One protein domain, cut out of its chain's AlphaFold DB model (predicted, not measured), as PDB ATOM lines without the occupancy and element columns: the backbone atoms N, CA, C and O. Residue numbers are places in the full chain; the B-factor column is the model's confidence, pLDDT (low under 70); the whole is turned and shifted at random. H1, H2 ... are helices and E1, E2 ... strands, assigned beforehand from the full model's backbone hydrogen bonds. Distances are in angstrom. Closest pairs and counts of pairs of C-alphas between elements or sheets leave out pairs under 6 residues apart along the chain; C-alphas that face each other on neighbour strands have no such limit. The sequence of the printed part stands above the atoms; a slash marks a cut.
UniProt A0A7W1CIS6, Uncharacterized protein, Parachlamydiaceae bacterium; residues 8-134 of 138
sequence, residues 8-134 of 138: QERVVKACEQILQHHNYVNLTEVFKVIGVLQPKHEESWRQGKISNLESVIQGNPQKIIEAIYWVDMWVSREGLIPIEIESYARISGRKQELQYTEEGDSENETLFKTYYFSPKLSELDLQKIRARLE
ATOM      1  N   GLN A   8     273.211 237.899 162.197       93.81
ATOM      2  CA  GLN A   8     272.912 236.631 162.859       93.81
ATOM      3  C   GLN A   8     274.117 235.682 162.859       93.81
ATOM      4  O   GLN A   8     274.564 235.253 163.918       93.81
ATOM      5  N   GLU A   9     274.683 235.369 161.689       94.00
ATOM      6  CA  GLU A   9     275.815 234.436 161.589       94.00
ATOM      7  C   GLU A   9     277.050 234.934 162.341       94.00
ATOM      8  O   GLU A   9     277.805 234.144 162.909       94.00
ATOM      9  N   ARG A  10     277.278 236.251 162.325       94.56
ATOM     10  CA  ARG A  10     278.395 236.876 163.040       94.56
ATOM     11  C   ARG A  10     278.199 236.793 164.550       94.56
ATOM     12  O   ARG A  10     279.159 236.488 165.249       94.56
ATOM     13  N   VAL A  11     276.980 237.034 165.028       96.50
ATOM     14  CA  VAL A  11     276.618 236.945 166.447       96.50
ATOM     15  C   VAL A  11     276.728 235.511 166.943       96.50
ATOM     16  O   VAL A  11     277.418 235.279 167.927       96.50
ATOM     17  N   VAL A  12     276.155 234.537 166.229       96.44
ATOM     18  CA  VAL A  12     276.235 233.118 166.615       96.44
ATOM     19  C   VAL A  12     277.691 232.663 166.726       96.44
ATOM     20  O   VAL A  12     278.083 232.107 167.748       96.44
ATOM     21  N   LYS A  13     278.528 232.986 165.732       96.81
ATOM     22  CA  LYS A  13     279.962 232.651 165.772       96.81
ATOM     23  C   LYS A  13     280.701 233.345 166.911       96.81
ATOM     24  O   LYS A  13     281.588 232.746 167.510       96.81
ATOM     25  N   ALA A  14     280.350 234.596 167.205       97.31
ATOM     26  CA  ALA A  14     280.914 235.312 168.340       97.31
ATOM     27  C   ALA A  14     280.548 234.621 169.659       97.31
ATOM     28  O   ALA A  14     281.435 234.360 170.466       97.31
ATOM     29  N   CYS A  15     279.278 234.269 169.854       97.38
ATOM     30  CA  CYS A  15     278.810 233.561 171.041       97.38
ATOM     31  C   CYS A  15     279.518 232.212 171.226       97.38
ATOM     32  O   CYS A  15     280.019 231.938 172.313       97.38
ATOM     33  N   GLU A  16     279.632 231.405 170.166       96.94
ATOM     34  CA  GLU A  16     280.356 230.126 170.189       96.94
ATOM     35  C   GLU A  16     281.825 230.312 170.589       96.94
ATOM     36  O   GLU A  16     282.318 229.631 171.491       96.94
ATOM     37  N   GLN A  17     282.510 231.274 169.962       97.06
ATOM     38  CA  GLN A  17     283.903 231.595 170.264       97.06
ATOM     39  C   GLN A  17     284.069 232.019 171.731       97.06
ATOM     40  O   GLN A  17     284.935 231.501 172.437       97.06
ATOM     41  N   ILE A  18     283.241 232.947 172.212       97.00
ATOM     42  CA  ILE A  18     283.330 233.462 173.584       97.00
ATOM     43  C   ILE A  18     283.032 232.339 174.584       97.00
ATOM     44  O   ILE A  18     283.804 232.154 175.526       97.00
ATOM     45  N   LEU A  19     281.986 231.538 174.347       96.25
ATOM     46  CA  LEU A  19     281.635 230.413 175.210       96.25
ATOM     47  C   LEU A  19     282.784 229.402 175.294       96.25
ATOM     48  O   LEU A  19     283.118 228.955 176.390       96.25
ATOM     49  N   GLN A  20     283.432 229.087 174.169       95.00
ATOM     50  CA  GLN A  20     284.564 228.160 174.127       95.00
ATOM     51  C   GLN A  20     285.781 228.672 174.916       95.00
ATOM     52  O   GLN A  20     286.474 227.880 175.555       95.00
ATOM     53  N   HIS A  21     286.056 229.977 174.883       93.12
ATOM     54  CA  HIS A  21     287.223 230.558 175.555       93.12
ATOM     55  C   HIS A  21     286.982 230.903 177.030       93.12
ATOM     56  O   HIS A  21     287.905 230.809 177.842       93.12
ATOM     57  N   HIS A  22     285.765 231.313 177.387       91.75
ATOM     58  CA  HIS A  22     285.461 231.899 178.695       91.75
ATOM     59  C   HIS A  22     284.493 231.070 179.550       91.75
ATOM     60  O   HIS A  22     284.431 231.291 180.761       91.75
ATOM     61  N   ASN A  23     283.780 230.104 178.959       93.75
ATOM     62  CA  ASN A  23     282.660 229.357 179.552       93.75
ATOM     63  C   ASN A  23     281.434 230.209 179.936       93.75
ATOM     64  O   ASN A  23     280.538 229.732 180.637       93.75
ATOM     65  N   TYR A  24     281.376 231.448 179.456       95.06
ATOM     66  CA  TYR A  24     280.209 232.320 179.537       95.06
ATOM     67  C   TYR A  24     280.070 233.125 178.248       95.06
ATOM     68  O   TYR A  24     281.019 233.206 177.473       95.06
ATOM     69  N   VAL A  25     278.923 233.767 178.058       96.94
ATOM     70  CA  VAL A  25     278.678 234.792 177.037       96.94
ATOM     71  C   VAL A  25     278.071 236.022 177.711       96.94
ATOM     72  O   VAL A  25     277.291 235.888 178.648       96.94
ATOM     73  N   ASN A  26     278.429 237.222 177.261       95.69
ATOM     74  CA  ASN A  26     277.739 238.463 177.620       95.69
ATOM     75  C   ASN A  26     277.710 239.411 176.407       95.69
ATOM     76  O   ASN A  26     278.454 239.219 175.437       95.69
ATOM     77  N   LEU A  27     276.878 240.453 176.462       95.38
ATOM     78  CA  LEU A  27     276.752 241.403 175.351       95.38
ATOM     79  C   LEU A  27     278.046 242.175 175.074       95.38
ATOM     80  O   LEU A  27     278.420 242.345 173.915       95.38
ATOM     81  N   THR A  28     278.776 242.594 176.113       94.38
ATOM     82  CA  THR A  28     280.017 243.368 175.953       94.38
ATOM     83  C   THR A  28     281.087 242.611 175.158       94.38
ATOM     84  O   THR A  28     281.700 243.186 174.258       94.38
ATOM     85  N   GLU A  29     281.315 241.322 175.439       95.12
ATOM     86  CA  GLU A  29     282.262 240.497 174.679       95.12
ATOM     87  C   GLU A  29     281.766 240.262 173.248       95.12
ATOM     88  O   GLU A  29     282.547 240.410 172.307       95.12
ATOM     89  N   VAL A  30     280.470 239.973 173.054       96.69
ATOM     90  CA  VAL A  30     279.898 239.785 171.707       96.69
ATOM     91  C   VAL A  30     280.109 241.037 170.868       96.69
ATOM     92  O   VAL A  30     280.626 240.944 169.754       96.69
ATOM     93  N   PHE A  31     279.797 242.212 171.413       95.62
ATOM     94  CA  PHE A  31     279.967 243.499 170.740       95.62
ATOM     95  C   PHE A  31     281.421 243.778 170.356       95.62
ATOM     96  O   PHE A  31     281.674 244.314 169.272       95.62
ATOM     97  N   LYS A  32     282.385 243.355 171.179       95.12
ATOM     98  CA  LYS A  32     283.806 243.415 170.814       95.12
ATOM     99  C   LYS A  32     284.150 242.484 169.660       95.12
ATOM    100  O   LYS A  32     284.791 242.921 168.706       95.12
ATOM    101  N   VAL A  33     283.699 241.231 169.701       95.44
ATOM    102  CA  VAL A  33     284.002 240.241 168.651       95.44
ATOM    103  C   VAL A  33     283.369 240.624 167.310       95.44
ATOM    104  O   VAL A  33     284.015 240.506 166.268       95.44
ATOM    105  N   ILE A  34     282.141 241.155 167.303       94.25
ATOM    106  CA  ILE A  34     281.502 241.656 166.073       94.25
ATOM    107  C   ILE A  34     281.966 243.073 165.684       94.25
ATOM    108  O   ILE A  34     281.526 243.602 164.662       94.25
ATOM    109  N   GLY A  35     282.868 243.683 166.455       92.81
ATOM    110  CA  GLY A  35     283.543 244.936 166.110       92.81
ATOM    111  C   GLY A  35     282.702 246.204 166.254       92.81
ATOM    112  O   GLY A  35     283.084 247.233 165.701       92.81
ATOM    113  N   VAL A  36     281.579 246.153 166.978       94.12
ATOM    114  CA  VAL A  36     280.760 247.343 167.286       94.12
ATOM    115  C   VAL A  36     281.203 248.037 168.574       94.12
ATOM    116  O   VAL A  36     280.913 249.209 168.770       94.12
ATOM    117  N   LEU A  37     281.971 247.359 169.430       95.00
ATOM    118  CA  LEU A  37     282.590 247.945 170.616       95.00
ATOM    119  C   LEU A  37     284.105 247.753 170.556       95.00
ATOM    120  O   LEU A  37     284.602 246.658 170.318       95.00
ATOM    121  N   GLN A  38     284.860 248.824 170.781       94.12
ATOM    122  CA  GLN A  38     286.320 248.754 170.806       94.12
ATOM    123  C   GLN A  38     286.809 248.457 172.232       94.12
ATOM    124  O   GLN A  38     286.351 249.126 173.160       94.12
ATOM    125  N   PRO A  39     287.792 247.554 172.435       92.94
ATOM    126  CA  PRO A  39     288.306 247.230 173.773       92.94
ATOM    127  C   PRO A  39     288.762 248.458 174.578       92.94
ATOM    128  O   PRO A  39     288.490 248.562 175.769       92.94
ATOM    129  N   LYS A  40     289.375 249.442 173.907       93.81
ATOM    130  CA  LYS A  40     289.807 250.710 174.524       93.81
ATOM    131  C   LYS A  40     288.652 251.546 175.097       93.81
ATOM    132  O   LYS A  40     288.853 252.307 176.043       93.81
ATOM    133  N   HIS A  41     287.456 251.449 174.510       93.62
ATOM    134  CA  HIS A  41     286.281 252.180 174.979       93.62
ATOM    135  C   HIS A  41     285.700 251.511 176.222       93.62
ATOM    136  O   HIS A  41     285.402 252.204 177.189       93.62
ATOM    137  N   GLU A  42     285.644 250.177 176.234       92.19
ATOM    138  CA  GLU A  42     285.290 249.427 177.440       92.19
ATOM    139  C   GLU A  42     286.272 249.720 178.579       92.19
ATOM    140  O   GLU A  42     285.849 249.971 179.701       92.19
ATOM    141  N   GLU A  43     287.579 249.748 178.310       92.12
ATOM    142  CA  GLU A  43     288.579 250.076 179.331       92.12
ATOM    143  C   GLU A  43     288.393 251.497 179.884       92.12
ATOM    144  O   GLU A  43     288.429 251.711 181.095       92.12
ATOM    145  N   SER A  44     288.144 252.471 179.007       92.00
ATOM    146  CA  SER A  44     287.895 253.858 179.410       92.00
ATOM    147  C   SER A  44     286.625 253.985 180.258       92.00
ATOM    148  O   SER A  44     286.627 254.700 181.261       92.00
ATOM    149  N   TRP A  45     285.567 253.257 179.899       92.69
ATOM    150  CA  TRP A  45     284.339 253.155 180.686       92.69
ATOM    151  C   TRP A  45     284.579 252.478 182.043       92.69
ATOM    152  O   TRP A  45     284.209 253.034 183.070       92.69
ATOM    153  N   ARG A  46     285.326 251.365 182.090       89.75
ATOM    154  CA  ARG A  46     285.729 250.703 183.349       89.75
ATOM    155  C   ARG A  46     286.555 251.608 184.268       89.75
ATOM    156  O   ARG A  46     286.539 251.440 185.482       89.75
ATOM    157  N   GLN A  47     287.280 252.569 183.702       89.88
ATOM    158  CA  GLN A  47     288.026 253.588 184.447       89.88
ATOM    159  C   GLN A  47     287.159 254.789 184.868       89.88
ATOM    160  O   GLN A  47     287.679 255.721 185.480       89.88
ATOM    161  N   GLY A  48     285.866 254.803 184.532       88.62
ATOM    162  CA  GLY A  48     284.956 255.914 184.815       88.62
ATOM    163  C   GLY A  48     285.213 257.168 183.977       88.62
ATOM    164  O   GLY A  48     284.750 258.246 184.334       88.62
ATOM    165  N   LYS A  49     285.979 257.064 182.880       89.81
ATOM    166  CA  LYS A  49     286.259 258.197 181.974       89.81
ATOM    167  C   LYS A  49     285.111 258.476 181.008       89.81
ATOM    168  O   LYS A  49     285.084 259.530 180.384       89.81
ATOM    169  N   ILE A  50     284.216 257.507 180.848       90.44
ATOM    170  CA  ILE A  50     283.056 257.555 179.966       90.44
ATOM    171  C   ILE A  50     281.848 257.228 180.830       90.44
ATOM    172  O   ILE A  50     281.883 256.235 181.553       90.44
ATOM    173  N   SER A  51     280.816 258.068 180.768       86.00
ATOM    174  CA  SER A  51     279.657 257.969 181.659       86.00
ATOM    175  C   SER A  51     278.850 256.691 181.440       86.00
ATOM    176  O   SER A  51     278.441 256.066 182.410       86.00
ATOM    177  N   ASN A  52     278.662 256.285 180.181       89.19
ATOM    178  CA  ASN A  52     277.936 255.070 179.823       89.19
ATOM    179  C   ASN A  52     278.579 254.346 178.630       89.19
ATOM    180  O   ASN A  52     279.226 254.969 177.785       89.19
ATOM    181  N   LEU A  53     278.427 253.021 178.577       88.94
ATOM    182  CA  LEU A  53     279.025 252.193 177.527       88.94
ATOM    183  C   LEU A  53     278.276 252.322 176.189       88.94
ATOM    184  O   LEU A  53     278.896 252.226 175.134       88.94
ATOM    185  N   GLU A  54     276.970 252.573 176.225       88.88
ATOM    186  CA  GLU A  54     276.111 252.751 175.053       88.88
ATOM    187  C   GLU A  54     276.608 253.870 174.128       88.88
ATOM    188  O   GLU A  54     276.725 253.654 172.921       88.88
ATOM    189  N   SER A  55     277.035 255.007 174.688       89.38
ATOM    190  CA  SER A  55     277.556 256.163 173.935       89.38
ATOM    191  C   SER A  55     278.778 255.865 173.059       89.38
ATOM    192  O   SER A  55     279.103 256.637 172.155       89.38
ATOM    193  N   VAL A  56     279.481 254.757 173.318       91.56
ATOM    194  CA  VAL A  56     280.695 254.354 172.593       91.56
ATOM    195  C   VAL A  56     280.525 253.097 171.744       91.56
ATOM    196  O   VAL A  56     281.499 252.664 171.103       91.56
ATOM    197  N   ILE A  57     279.317 252.526 171.717       91.12
ATOM    198  CA  ILE A  57     278.933 251.478 170.771       91.12
ATOM    199  C   ILE A  57     278.769 252.118 169.392       91.12
ATOM    200  O   ILE A  57     278.108 253.134 169.207       91.12
ATOM    201  N   GLN A  58     279.412 251.520 168.400       89.06
ATOM    202  CA  GLN A  58     279.470 252.025 167.037       89.06
ATOM    203  C   GLN A  58     278.576 251.208 166.115       89.06
ATOM    204  O   GLN A  58     278.513 249.984 166.198       89.06
ATOM    205  N   GLY A  59     277.982 251.879 165.135       84.12
ATOM    206  CA  GLY A  59     277.256 251.232 164.051       84.12
ATOM    207  C   GLY A  59     275.800 251.660 163.984       84.12
ATOM    208  O   GLY A  59     275.378 252.628 164.604       84.12
ATOM    209  N   ASN A  60     275.038 250.952 163.154       86.56
ATOM    210  CA  ASN A  60     273.621 251.233 162.962       86.56
ATOM    211  C   ASN A  60     272.823 250.702 164.173       86.56
ATOM    212  O   ASN A  60     272.902 249.494 164.415       86.56
ATOM    213  N   PRO A  61     272.016 251.533 164.865       87.06
ATOM    214  CA  PRO A  61     271.198 251.109 166.006       87.06
ATOM    215  C   PRO A  61     270.321 249.885 165.726       87.06
ATOM    216  O   PRO A  61     270.237 248.984 166.553       87.06
ATOM    217  N   GLN A  62     269.747 249.776 164.522       88.25
ATOM    218  CA  GLN A  62     268.942 248.614 164.133       88.25
ATOM    219  C   GLN A  62     269.763 247.321 164.144       88.25
ATOM    220  O   GLN A  62     269.274 246.288 164.586       88.25
ATOM    221  N   LYS A  63     271.033 247.374 163.718       88.94
ATOM    222  CA  LYS A  63     271.930 246.209 163.757       88.94
ATOM    223  C   LYS A  63     272.367 245.856 165.176       88.94
ATOM    224  O   LYS A  63     272.684 244.699 165.422       88.94
ATOM    225  N   ILE A  64     272.409 246.831 166.086       91.50
ATOM    226  CA  ILE A  64     272.692 246.586 167.504       91.50
ATOM    227  C   ILE A  64     271.505 245.879 168.155       91.50
ATOM    228  O   ILE A  64     271.699 244.833 168.767       91.50
ATOM    229  N   ILE A  65     270.286 246.378 167.937       91.75
ATOM    230  CA  ILE A  65     269.051 245.730 168.403       91.75
ATOM    231  C   ILE A  65     268.958 244.304 167.849       91.75
ATOM    232  O   ILE A  65     268.717 243.357 168.594       91.75
ATOM    233  N   GLU A  66     269.224 244.128 166.553       92.94
ATOM    234  CA  GLU A  66     269.231 242.807 165.927       92.94
ATOM    235  C   GLU A  66     270.309 241.891 166.534       92.94
ATOM    236  O   GLU A  66     270.067 240.707 166.751       92.94
ATOM    237  N   ALA A  67     271.490 242.424 166.865       94.19
ATOM    238  CA  ALA A  67     272.529 241.648 167.530       94.19
ATOM    239  C   ALA A  67     272.109 241.192 168.935       94.19
ATOM    240  O   ALA A  67     272.320 240.027 169.263       94.19
ATOM    241  N   ILE A  68     271.491 242.070 169.732       94.31
ATOM    242  CA  ILE A  68     270.956 241.734 171.063       94.31
ATOM    243  C   ILE A  68     269.922 240.612 170.943       94.31
ATOM    244  O   ILE A  68     270.042 239.599 171.628       94.31
ATOM    245  N   TYR A  69     268.974 240.749 170.011       95.06
ATOM    246  CA  TYR A  69     267.961 239.730 169.735       95.06
ATOM    247  C   TYR A  69     268.584 238.362 169.420       95.06
ATOM    248  O   TYR A  69     268.183 237.341 169.976       95.06
ATOM    249  N   TRP A  70     269.601 238.323 168.555       96.31
ATOM    250  CA  TRP A  70     270.254 237.062 168.203       96.31
ATOM    251  C   TRP A  70     271.083 236.463 169.342       96.31
ATOM    252  O   TRP A  70     271.189 235.238 169.409       96.31
ATOM    253  N   VAL A  71     271.645 237.284 170.237       96.62
ATOM    254  CA  VAL A  71     272.289 236.787 171.461       96.62
ATOM    255  C   VAL A  71     271.251 236.119 172.352       96.62
ATOM    256  O   VAL A  71     271.446 234.957 172.698       96.62
ATOM    257  N   ASP A  72     270.143 236.800 172.657       95.06
ATOM    258  CA  ASP A  72     269.080 236.285 173.528       95.06
ATOM    259  C   ASP A  72     268.487 234.960 173.011       95.06
ATOM    260  O   ASP A  72     268.417 233.952 173.725       95.06
ATOM    261  N   MET A  73     268.181 234.913 171.713       96.12
ATOM    262  CA  MET A  73     267.709 233.696 171.051       96.12
ATOM    263  C   MET A  73     268.719 232.548 171.143       96.12
ATOM    264  O   MET A  73     268.339 231.392 171.349       96.12
ATOM    265  N   TRP A  74     270.009 232.841 170.969       96.81
ATOM    266  CA  TRP A  74     271.054 231.821 171.000       96.81
ATOM    267  C   TRP A  74     271.306 231.299 172.420       96.81
ATOM    268  O   TRP A  74     271.333 230.085 172.612       96.81
ATOM    269  N   VAL A  75     271.424 232.173 173.427       96.31
ATOM    270  CA  VAL A  75     271.671 231.749 174.821       96.31
ATOM    271  C   VAL A  75     270.498 230.944 175.383       96.31
ATOM    272  O   VAL A  75     270.718 229.953 176.081       96.31
ATOM    273  N   SER A  76     269.268 231.311 175.006       95.06
ATOM    274  CA  SER A  76     268.054 230.567 175.350       95.06
ATOM    275  C   SER A  76     268.042 229.182 174.707       95.06
ATOM    276  O   SER A  76     267.740 228.188 175.368       95.06
ATOM    277  N   ARG A  77     268.424 229.087 173.427       95.94
ATOM    278  CA  ARG A  77     268.518 227.811 172.705       95.94
ATOM    279  C   ARG A  77     269.578 226.877 173.297       95.94
ATOM    280  O   ARG A  77     269.339 225.675 173.370       95.94
ATOM    281  N   GLU A  78     270.728 227.411 173.699       94.88
ATOM    282  CA  GLU A  78     271.821 226.629 174.298       94.88
ATOM    283  C   GLU A  78     271.589 226.303 175.786       94.88
ATOM    284  O   GLU A  78     272.367 225.556 176.384       94.88
ATOM    285  N   GLY A  79     270.522 226.836 176.394       94.62
ATOM    286  CA  GLY A  79     270.173 226.587 177.794       94.62
ATOM    287  C   GLY A  79     271.200 227.153 178.775       94.62
ATOM    288  O   GLY A  79     271.511 226.514 179.782       94.62
ATOM    289  N   LEU A  80     271.778 228.316 178.457       95.19
ATOM    290  CA  LEU A  80     272.760 228.962 179.323       95.19
ATOM    291  C   LEU A  80     272.108 229.545 180.579       95.19
ATOM    292  O   LEU A  80     270.963 229.991 180.560       95.19
ATOM    293  N   ILE A  81     272.865 229.566 181.674       92.94
ATOM    294  CA  ILE A  81     272.383 230.021 182.980       92.94
ATOM    295  C   ILE A  81     272.696 231.517 183.135       92.94
ATOM    296  O   ILE A  81     273.882 231.863 183.170       92.94
ATOM    297  N   PRO A  82     271.688 232.403 183.234       94.69
ATOM    298  CA  PRO A  82     271.911 233.830 183.429       94.69
ATOM    299  C   PRO A  82     272.321 234.131 184.875       94.69
ATOM    300  O   PRO A  82     271.715 233.639 185.827       94.69
ATOM    301  N   ILE A  83     273.353 234.955 185.042       93.25
ATOM    302  CA  ILE A  83     273.804 235.485 186.331       93.25
ATOM    303  C   ILE A  83     274.191 236.950 186.139       93.25
ATOM    304  O   ILE A  83     275.044 237.268 185.312       93.25
ATOM    305  N   GLU A  84     273.605 237.838 186.930       92.31
ATOM    306  CA  GLU A  84     273.932 239.264 186.914       92.31
ATOM    307  C   GLU A  84     275.246 239.546 187.655       92.31
ATOM    308  O   GLU A  84     275.504 239.010 188.738       92.31
ATOM    309  N   ILE A  85     276.098 240.382 187.054       90.19
ATOM    310  CA  ILE A  85     277.384 240.799 187.615       90.19
ATOM    311  C   ILE A  85     277.536 242.314 187.499       90.19
ATOM    312  O   ILE A  85     277.765 242.866 186.416       90.19
ATOM    313  N   GLU A  86     277.519 242.965 188.657       88.00
ATOM    314  CA  GLU A  86     277.686 244.409 188.781       88.00
ATOM    315  C   GLU A  86     279.077 244.896 188.360       88.00
ATOM    316  O   GLU A  86     280.071 244.161 188.381       88.00
ATOM    317  N   SER A  87     279.156 246.159 187.940       85.00
ATOM    318  CA  SER A  87     280.406 246.809 187.535       85.00
ATOM    319  C   SER A  87     280.599 248.131 188.245       85.00
ATOM    320  O   SER A  87     279.713 248.980 188.256       85.00
ATOM    321  N   TYR A  88     281.784 248.312 188.816       85.19
ATOM    322  CA  TYR A  88     282.132 249.482 189.602       85.19
ATOM    323  C   TYR A  88     283.451 250.089 189.132       85.19
ATOM    324  O   TYR A  88     284.359 249.396 188.678       85.19
ATOM    325  N   ALA A  89     283.568 251.400 189.317       85.88
ATOM    326  CA  ALA A  89     284.806 252.145 189.163       85.88
ATOM    327  C   ALA A  89     285.097 252.974 190.416       85.88
ATOM    328  O   ALA A  89     284.203 253.345 191.183       85.88
ATOM    329  N   ARG A  90     286.374 253.305 190.620       83.81
ATOM    330  CA  ARG A  90     286.792 254.290 191.623       83.81
ATOM    331  C   ARG A  90     286.960 255.650 190.965       83.81
ATOM    332  O   ARG A  90     287.993 255.918 190.360       83.81
ATOM    333  N   ILE A  91     285.967 256.515 191.139       81.25
ATOM    334  CA  ILE A  91     285.955 257.875 190.593       81.25
ATOM    335  C   ILE A  91     286.145 258.847 191.758       81.25
ATOM    336  O   ILE A  91     285.379 258.846 192.723       81.25
ATOM    337  N   SER A  92     287.225 259.634 191.716       84.19
ATOM    338  CA  SER A  92     287.583 260.597 192.774       84.19
ATOM    339  C   SER A  92     287.621 259.985 194.187       84.19
ATOM    340  O   SER A  92     287.166 260.583 195.160       84.19
ATOM    341  N   GLY A  93     288.138 258.756 194.302       82.56
ATOM    342  CA  GLY A  93     288.272 258.038 195.576       82.56
ATOM    343  C   GLY A  93     286.986 257.389 196.104       82.56
ATOM    344  O   GLY A  93     287.028 256.749 197.152       82.56
ATOM    345  N   ARG A  94     285.857 257.501 195.391       84.62
ATOM    346  CA  ARG A  94     284.588 256.847 195.743       84.62
ATOM    347  C   ARG A  94     284.306 255.682 194.803       84.62
ATOM    348  O   ARG A  94     284.538 255.787 193.602       84.62
ATOM    349  N   LYS A  95     283.795 254.578 195.354       86.56
ATOM    350  CA  LYS A  95     283.259 253.469 194.559       86.56
ATOM    351  C   LYS A  95     281.921 253.921 193.969       86.56
ATOM    352  O   LYS A  95     281.019 254.268 194.726       86.56
ATOM    353  N   GLN A  96     281.830 253.949 192.648       86.88
ATOM    354  CA  GLN A  96     280.625 254.295 191.902       86.88
ATOM    355  C   GLN A  96     280.269 253.138 190.977       86.88
ATOM    356  O   GLN A  96     281.158 252.504 190.408       86.88
ATOM    357  N   GLU A  97     278.981 252.831 190.883       86.31
ATOM    358  CA  GLU A  97     278.469 251.876 189.905       86.31
ATOM    359  C   GLU A  97     278.555 252.492 188.510       86.31
ATOM    360  O   GLU A  97     278.296 253.684 188.334       86.31
ATOM    361  N   LEU A  98     278.987 251.693 187.540       88.94
ATOM    362  CA  LEU A  98     279.063 252.111 186.151       88.94
ATOM    363  C   LEU A  98     277.728 251.852 185.463       88.94
ATOM    364  O   LEU A  98     277.181 250.759 185.580       88.94
ATOM    365  N   GLN A  99     277.259 252.831 184.696       89.06
ATOM    366  CA  GLN A  99     276.051 252.695 183.886       89.06
ATOM    367  C   GLN A  99     276.413 252.141 182.513       89.06
ATOM    368  O   GLN A  99     277.394 252.574 181.904       89.06
ATOM    369  N   TYR A 100     275.649 251.181 182.009       86.69
ATOM    370  CA  TYR A 100     275.831 250.679 180.651       86.69
ATOM    371  C   TYR A 100     275.096 251.533 179.622       86.69
ATOM    372  O   TYR A 100     275.604 251.699 178.516       86.69
ATOM    373  N   THR A 101     273.967 252.118 180.002       85.88
ATOM    374  CA  THR A 101     273.035 252.875 179.160       85.88
ATOM    375  C   THR A 101     273.026 254.350 179.532       85.88
ATOM    376  O   THR A 101     273.431 254.726 180.634       85.88
ATOM    377  N   GLU A 102     272.600 255.210 178.608       82.94
ATOM    378  CA  GLU A 102     272.560 256.656 178.866       82.94
ATOM    379  C   GLU A 102     271.514 257.047 179.917       82.94
ATOM    380  O   GLU A 102     271.803 257.855 180.801       82.94
ATOM    381  N   GLU A 103     270.326 256.448 179.857       79.69
ATOM    382  CA  GLU A 103     269.215 256.769 180.761       79.69
ATOM    383  C   GLU A 103     269.219 255.932 182.053       79.69
ATOM    384  O   GLU A 103     268.469 256.230 182.983       79.69
ATOM    385  N   GLY A 104     270.074 254.906 182.146       77.31
ATOM    386  CA  GLY A 104     270.056 253.952 183.256       77.31
ATOM    387  C   GLY A 104     268.791 253.089 183.268       77.31
ATOM    388  O   GLY A 104     268.318 252.711 184.343       77.31
ATOM    389  N   ASP A 105     268.217 252.821 182.091       80.00
ATOM    390  CA  ASP A 105     267.008 252.013 181.961       80.00
ATOM    391  C   ASP A 105     267.254 250.593 182.484       80.00
ATOM    392  O   ASP A 105     268.179 249.898 182.062       80.00
ATOM    393  N   SER A 106     266.417 250.155 183.425       79.25
ATOM    394  CA  SER A 106     266.685 248.949 184.214       79.25
ATOM    395  C   SER A 106     266.699 247.672 183.371       79.25
ATOM    396  O   SER A 106     267.459 246.753 183.675       79.25
ATOM    397  N   GLU A 107     265.896 247.606 182.307       84.06
ATOM    398  CA  GLU A 107     265.841 246.436 181.430       84.06
ATOM    399  C   GLU A 107     267.124 246.335 180.600       84.06
ATOM    400  O   GLU A 107     267.809 245.310 180.620       84.06
ATOM    401  N   ASN A 108     267.515 247.438 179.961       83.94
ATOM    402  CA  ASN A 108     268.728 247.477 179.152       83.94
ATOM    403  C   ASN A 108     270.006 247.310 179.993       83.94
ATOM    404  O   ASN A 108     270.916 246.586 179.589       83.94
ATOM    405  N   GLU A 109     270.075 247.906 181.187       89.00
ATOM    406  CA  GLU A 109     271.177 247.687 182.136       89.00
ATOM    407  C   GLU A 109     271.328 246.201 182.490       89.00
ATOM    408  O   GLU A 109     272.436 245.657 182.461       89.00
ATOM    409  N   THR A 110     270.212 245.516 182.762       89.94
ATOM    410  CA  THR A 110     270.210 244.089 183.117       89.94
ATOM    411  C   THR A 110     270.784 243.234 181.987       89.94
ATOM    412  O   THR A 110     271.592 242.337 182.246       89.94
ATOM    413  N   LEU A 111     270.462 243.544 180.727       90.81
ATOM    414  CA  LEU A 111     271.011 242.832 179.567       90.81
ATOM    415  C   LEU A 111     272.546 242.887 179.526       90.81
ATOM    416  O   LEU A 111     273.201 241.878 179.256       90.81
ATOM    417  N   PHE A 112     273.144 244.043 179.825       90.06
ATOM    418  CA  PHE A 112     274.602 244.184 179.840       90.06
ATOM    419  C   PHE A 112     275.268 243.599 181.092       90.06
ATOM    420  O   PHE A 112     276.409 243.125 181.025       90.06
ATOM    421  N   LYS A 113     274.571 243.626 182.230       92.56
ATOM    422  CA  LYS A 113     275.030 243.035 183.495       92.56
ATOM    423  C   LYS A 113     274.946 241.509 183.494       92.56
ATOM    424  O   LYS A 113     275.657 240.873 184.272       92.56
ATOM    425  N   THR A 114     274.123 240.919 182.631       95.00
ATOM    426  CA  THR A 114     273.898 239.472 182.597       95.00
ATOM    427  C   THR A 114     275.024 238.722 181.887       95.00
ATOM    428  O   THR A 114     275.407 239.008 180.752       95.00
ATOM    429  N   TYR A 115     275.535 237.705 182.575       95.44
ATOM    430  CA  TYR A 115     276.464 236.713 182.059       95.44
ATOM    431  C   TYR A 115     275.748 235.373 181.936       95.44
ATOM    432  O   TYR A 115     275.213 234.854 182.911       95.44
ATOM    433  N   TYR A 116     275.779 234.793 180.743       96.31
ATOM    434  CA  TYR A 116     275.150 233.519 180.425       96.31
ATOM    435  C   TYR A 116     276.198 232.409 180.475       96.31
ATOM    436  O   TYR A 116     277.040 232.299 179.582       96.31
ATOM    437  N   PHE A 117     276.186 231.603 181.530       94.69
ATOM    438  CA  PHE A 117     277.183 230.563 181.771       94.69
ATOM    439  C   PHE A 117     276.803 229.218 181.154       94.69
ATOM    440  O   PHE A 117     275.627 228.862 181.073       94.69
ATOM    441  N   SER A 118     277.814 228.432 180.770       92.62
ATOM    442  CA  SER A 118     277.592 227.066 180.291       92.62
ATOM    443  C   SER A 118     276.935 226.192 181.369       92.62
ATOM    444  O   SER A 118     277.478 226.099 182.473       92.62
ATOM    445  N   PRO A 119     275.857 225.449 181.049       89.75
ATOM    446  CA  PRO A 119     275.232 224.512 181.985       89.75
ATOM    447  C   PRO A 119     276.120 223.294 182.291       89.75
ATOM    448  O   PRO A 119     275.809 222.502 183.174       89.75
ATOM    449  N   LYS A 120     277.229 223.121 181.558       90.06
ATOM    450  CA  LYS A 120     278.202 222.040 181.772       90.06
ATOM    451  C   LYS A 120     279.187 222.335 182.908       90.06
ATOM    452  O   LYS A 120     279.956 221.449 183.277       90.06
ATOM    453  N   LEU A 121     279.215 223.566 183.421       89.31
ATOM    454  CA  LEU A 121     280.085 223.933 184.533       89.31
ATOM    455  C   LEU A 121     279.557 223.362 185.850       89.31
ATOM    456  O   LEU A 121     278.356 223.368 186.112       89.31
ATOM    457  N   SER A 122     280.476 222.921 186.709       89.44
ATOM    458  CA  SER A 122     280.134 222.623 188.097       89.44
ATOM    459  C   SER A 122     279.785 223.915 188.844       89.44
ATOM    460  O   SER A 122     280.284 224.993 188.509       89.44
ATOM    461  N   GLU A 123     278.980 223.816 189.902       87.25
ATOM    462  CA  GLU A 123     278.645 224.970 190.746       87.25
ATOM    463  C   GLU A 123     279.900 225.649 191.327       87.25
ATOM    464  O   GLU A 123     279.996 226.876 191.362       87.25
ATOM    465  N   LEU A 124     280.912 224.860 191.700       89.62
ATOM    466  CA  LEU A 124     282.190 225.377 192.193       89.62
ATOM    467  C   LEU A 124     282.938 226.188 191.129       89.62
ATOM    468  O   LEU A 124     283.537 227.216 191.448       89.62
ATOM    469  N   ASP A 125     282.926 225.746 189.873       89.88
ATOM    470  CA  ASP A 125     283.601 226.466 188.792       89.88
ATOM    471  C   ASP A 125     282.835 227.727 188.391       89.88
ATOM    472  O   ASP A 125     283.460 228.770 188.183       89.88
ATOM    473  N   LEU A 126     281.498 227.676 188.392       88.94
ATOM    474  CA  LEU A 126     280.645 228.858 188.238       88.94
ATOM    475  C   LEU A 126     280.983 229.917 189.292       88.94
ATOM    476  O   LEU A 126     281.271 231.064 188.944       88.94
ATOM    477  N   GLN A 127     281.033 229.530 190.570       89.25
ATOM    478  CA  GLN A 127     281.368 230.442 191.667       89.25
ATOM    479  C   GLN A 127     282.776 231.032 191.522       89.25
ATOM    480  O   GLN A 127     282.963 232.234 191.713       89.25
ATOM    481  N   LYS A 128     283.773 230.227 191.127       91.06
ATOM    482  CA  LYS A 128     285.142 230.717 190.888       91.06
ATOM    483  C   LYS A 128     285.198 231.741 189.758       91.06
ATOM    484  O   LYS A 128     285.866 232.767 189.901       91.06
ATOM    485  N   ILE A 129     284.527 231.476 188.633       91.31
ATOM    486  CA  ILE A 129     284.517 232.403 187.496       91.31
ATOM    487  C   ILE A 129     283.778 233.687 187.877       91.31
ATOM    488  O   ILE A 129     284.306 234.771 187.626       91.31
ATOM    489  N   ARG A 130     282.623 233.580 188.542       89.56
ATOM    490  CA  ARG A 130     281.869 234.728 189.055       89.56
ATOM    491  C   ARG A 130     282.718 235.597 189.981       89.56
ATOM    492  O   ARG A 130     282.878 236.783 189.713       89.56
ATOM    493  N   ALA A 131     283.340 235.009 191.004       90.00
ATOM    494  CA  ALA A 131     284.177 235.746 191.951       90.00
ATOM    495  C   ALA A 131     285.364 236.439 191.258       90.00
ATOM    496  O   ALA A 131     285.748 237.556 191.611       90.00
ATOM    497  N   ARG A 132     285.945 235.800 190.232       90.31
ATOM    498  CA  ARG A 132     286.993 236.414 189.405       90.31
ATOM    499  C   ARG A 132     286.467 237.623 188.629       90.31
ATOM    500  O   ARG A 132     287.167 238.634 188.564       90.31
ATOM    501  N   LEU A 133     285.274 237.522 188.043       88.00
ATOM    502  CA  LEU A 133     284.642 238.610 187.295       88.00
ATOM    503  C   LEU A 133     284.314 239.788 188.212       88.00
ATOM    504  O   LEU A 133     284.740 240.902 187.911       88.00
ATOM    505  N   GLU A 134     283.684 239.534 189.359       86.75
ATOM    506  CA  GLU A 134     283.386 240.544 190.382       86.75
ATOM    507  C   GLU A 134     284.665 241.248 190.851       86.75
ATOM    508  O   GLU A 134     284.723 242.474 190.882       86.75
TER     509      GLU A 134
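This is residues 8 to 134 of the 138 residues of an uncharacterized protein of Parachlamydiaceae bacterium (UniProt A0A7W1CIS6). Two long helices, H1 and H4, pack on each other at a steep angle at one end of the body, with the short helix H2 near its middle, and a small ribbon of two strands, E1 and E4, lies between H4 and the last helix, H6. The opposite end is made by the hairpin of E2 and E3, with H3 next to E2, while H5 leads straight into E4. The printed part has 127 residues with six named helices and four named strands, in the order H1, H2, H3, H4, E1, E2, E3, H5, E4, H6. The strands make two separate antiparallel sheets of two, E1 - E4 and E2 - E3, and the class is mostly helix. The whole is compact, with a radius of gyration of the C-alphas of 14.5 A, and rounded, with spans of 41 by 37 by 25 A.

H1 holds residues 8 to 22 and is 20.8 A long from first to last C-alpha, beginning at C-alpha 8 at (272.912, 236.631, 162.859). H2 follows with residues 27 to 33 and H3 with residues 39 to 46. H4, residues 61 to 77, is the longest helix at 24.4 A, and C-alpha 61 is at (271.198, 251.109, 166.006). E1 is residues 81 to 84, E2 residues 88 to 91 and E3 residues 94 to 97. H5 holds residues 106 to 113, and E4, residues 114 to 117, comes directly after it. H6, residues 123 to 134, is 16.3 A long and ends at C-alpha 134 at (283.386, 240.544, 190.382).

H1 and H2 touch about perpendicular, at 80 degrees, and their closest C-alphas, of Ala 14 and Val 30, are 5.7 A apart. H1 also touches H4 at a steep tilt of 56 degrees, the same way, with the closest C-alphas, of Gln 8 and Trp 70, 6.0 A apart. H2 and H3 are close but not clearly touching; their closest C-alphas, of Lys 32 and Pro 39, are 6.6 A apart. H2 and H5 only just touch, with 3 pairs of C-alphas within 8 A, the closest those of Leu 27 and Phe 112 at 5.7 A. E1 and E4 are antiparallel neighbours at 147 degrees between their directions, with N 83 and O 115 within hydrogen-bond range at 2.8 A and N 81 and O 117 at 2.9 A. Residues 24 to 25 also pair antiparallel with residues 116 to 117 of E4, in a stretch too short to be named. The closest C-alphas of H4 and E4, of Val 75 and Tyr 116, are 6.8 A apart; those of E4 and H6, of Phe 117 and Leu 126, are 7.5 A apart. H4 and H6 are apart. E2 and E3 form a hairpin, antiparallel at 142 degrees, with N 89 and O 96 within hydrogen-bond range at 2.9 A. The closest C-alphas of H3 and E2, of Arg 46 and Ala 89, are 6.1 A apart. In H1, H2, H3, H4, H5 and H6 every O i to N i+4 pair is within hydrogen-bond range.

The two C-alphas farthest apart, of Glu 9 and Gly 93, are 43.2 A from each other. The printed part runs from residue 8 to 134 and has no cut. The link from H3 to H4, residues 47 to 60, is long, and the link from E3 to H5 is short but not tight. The mean pLDDT of the printed part is 91.1, and no printed residue is under 70.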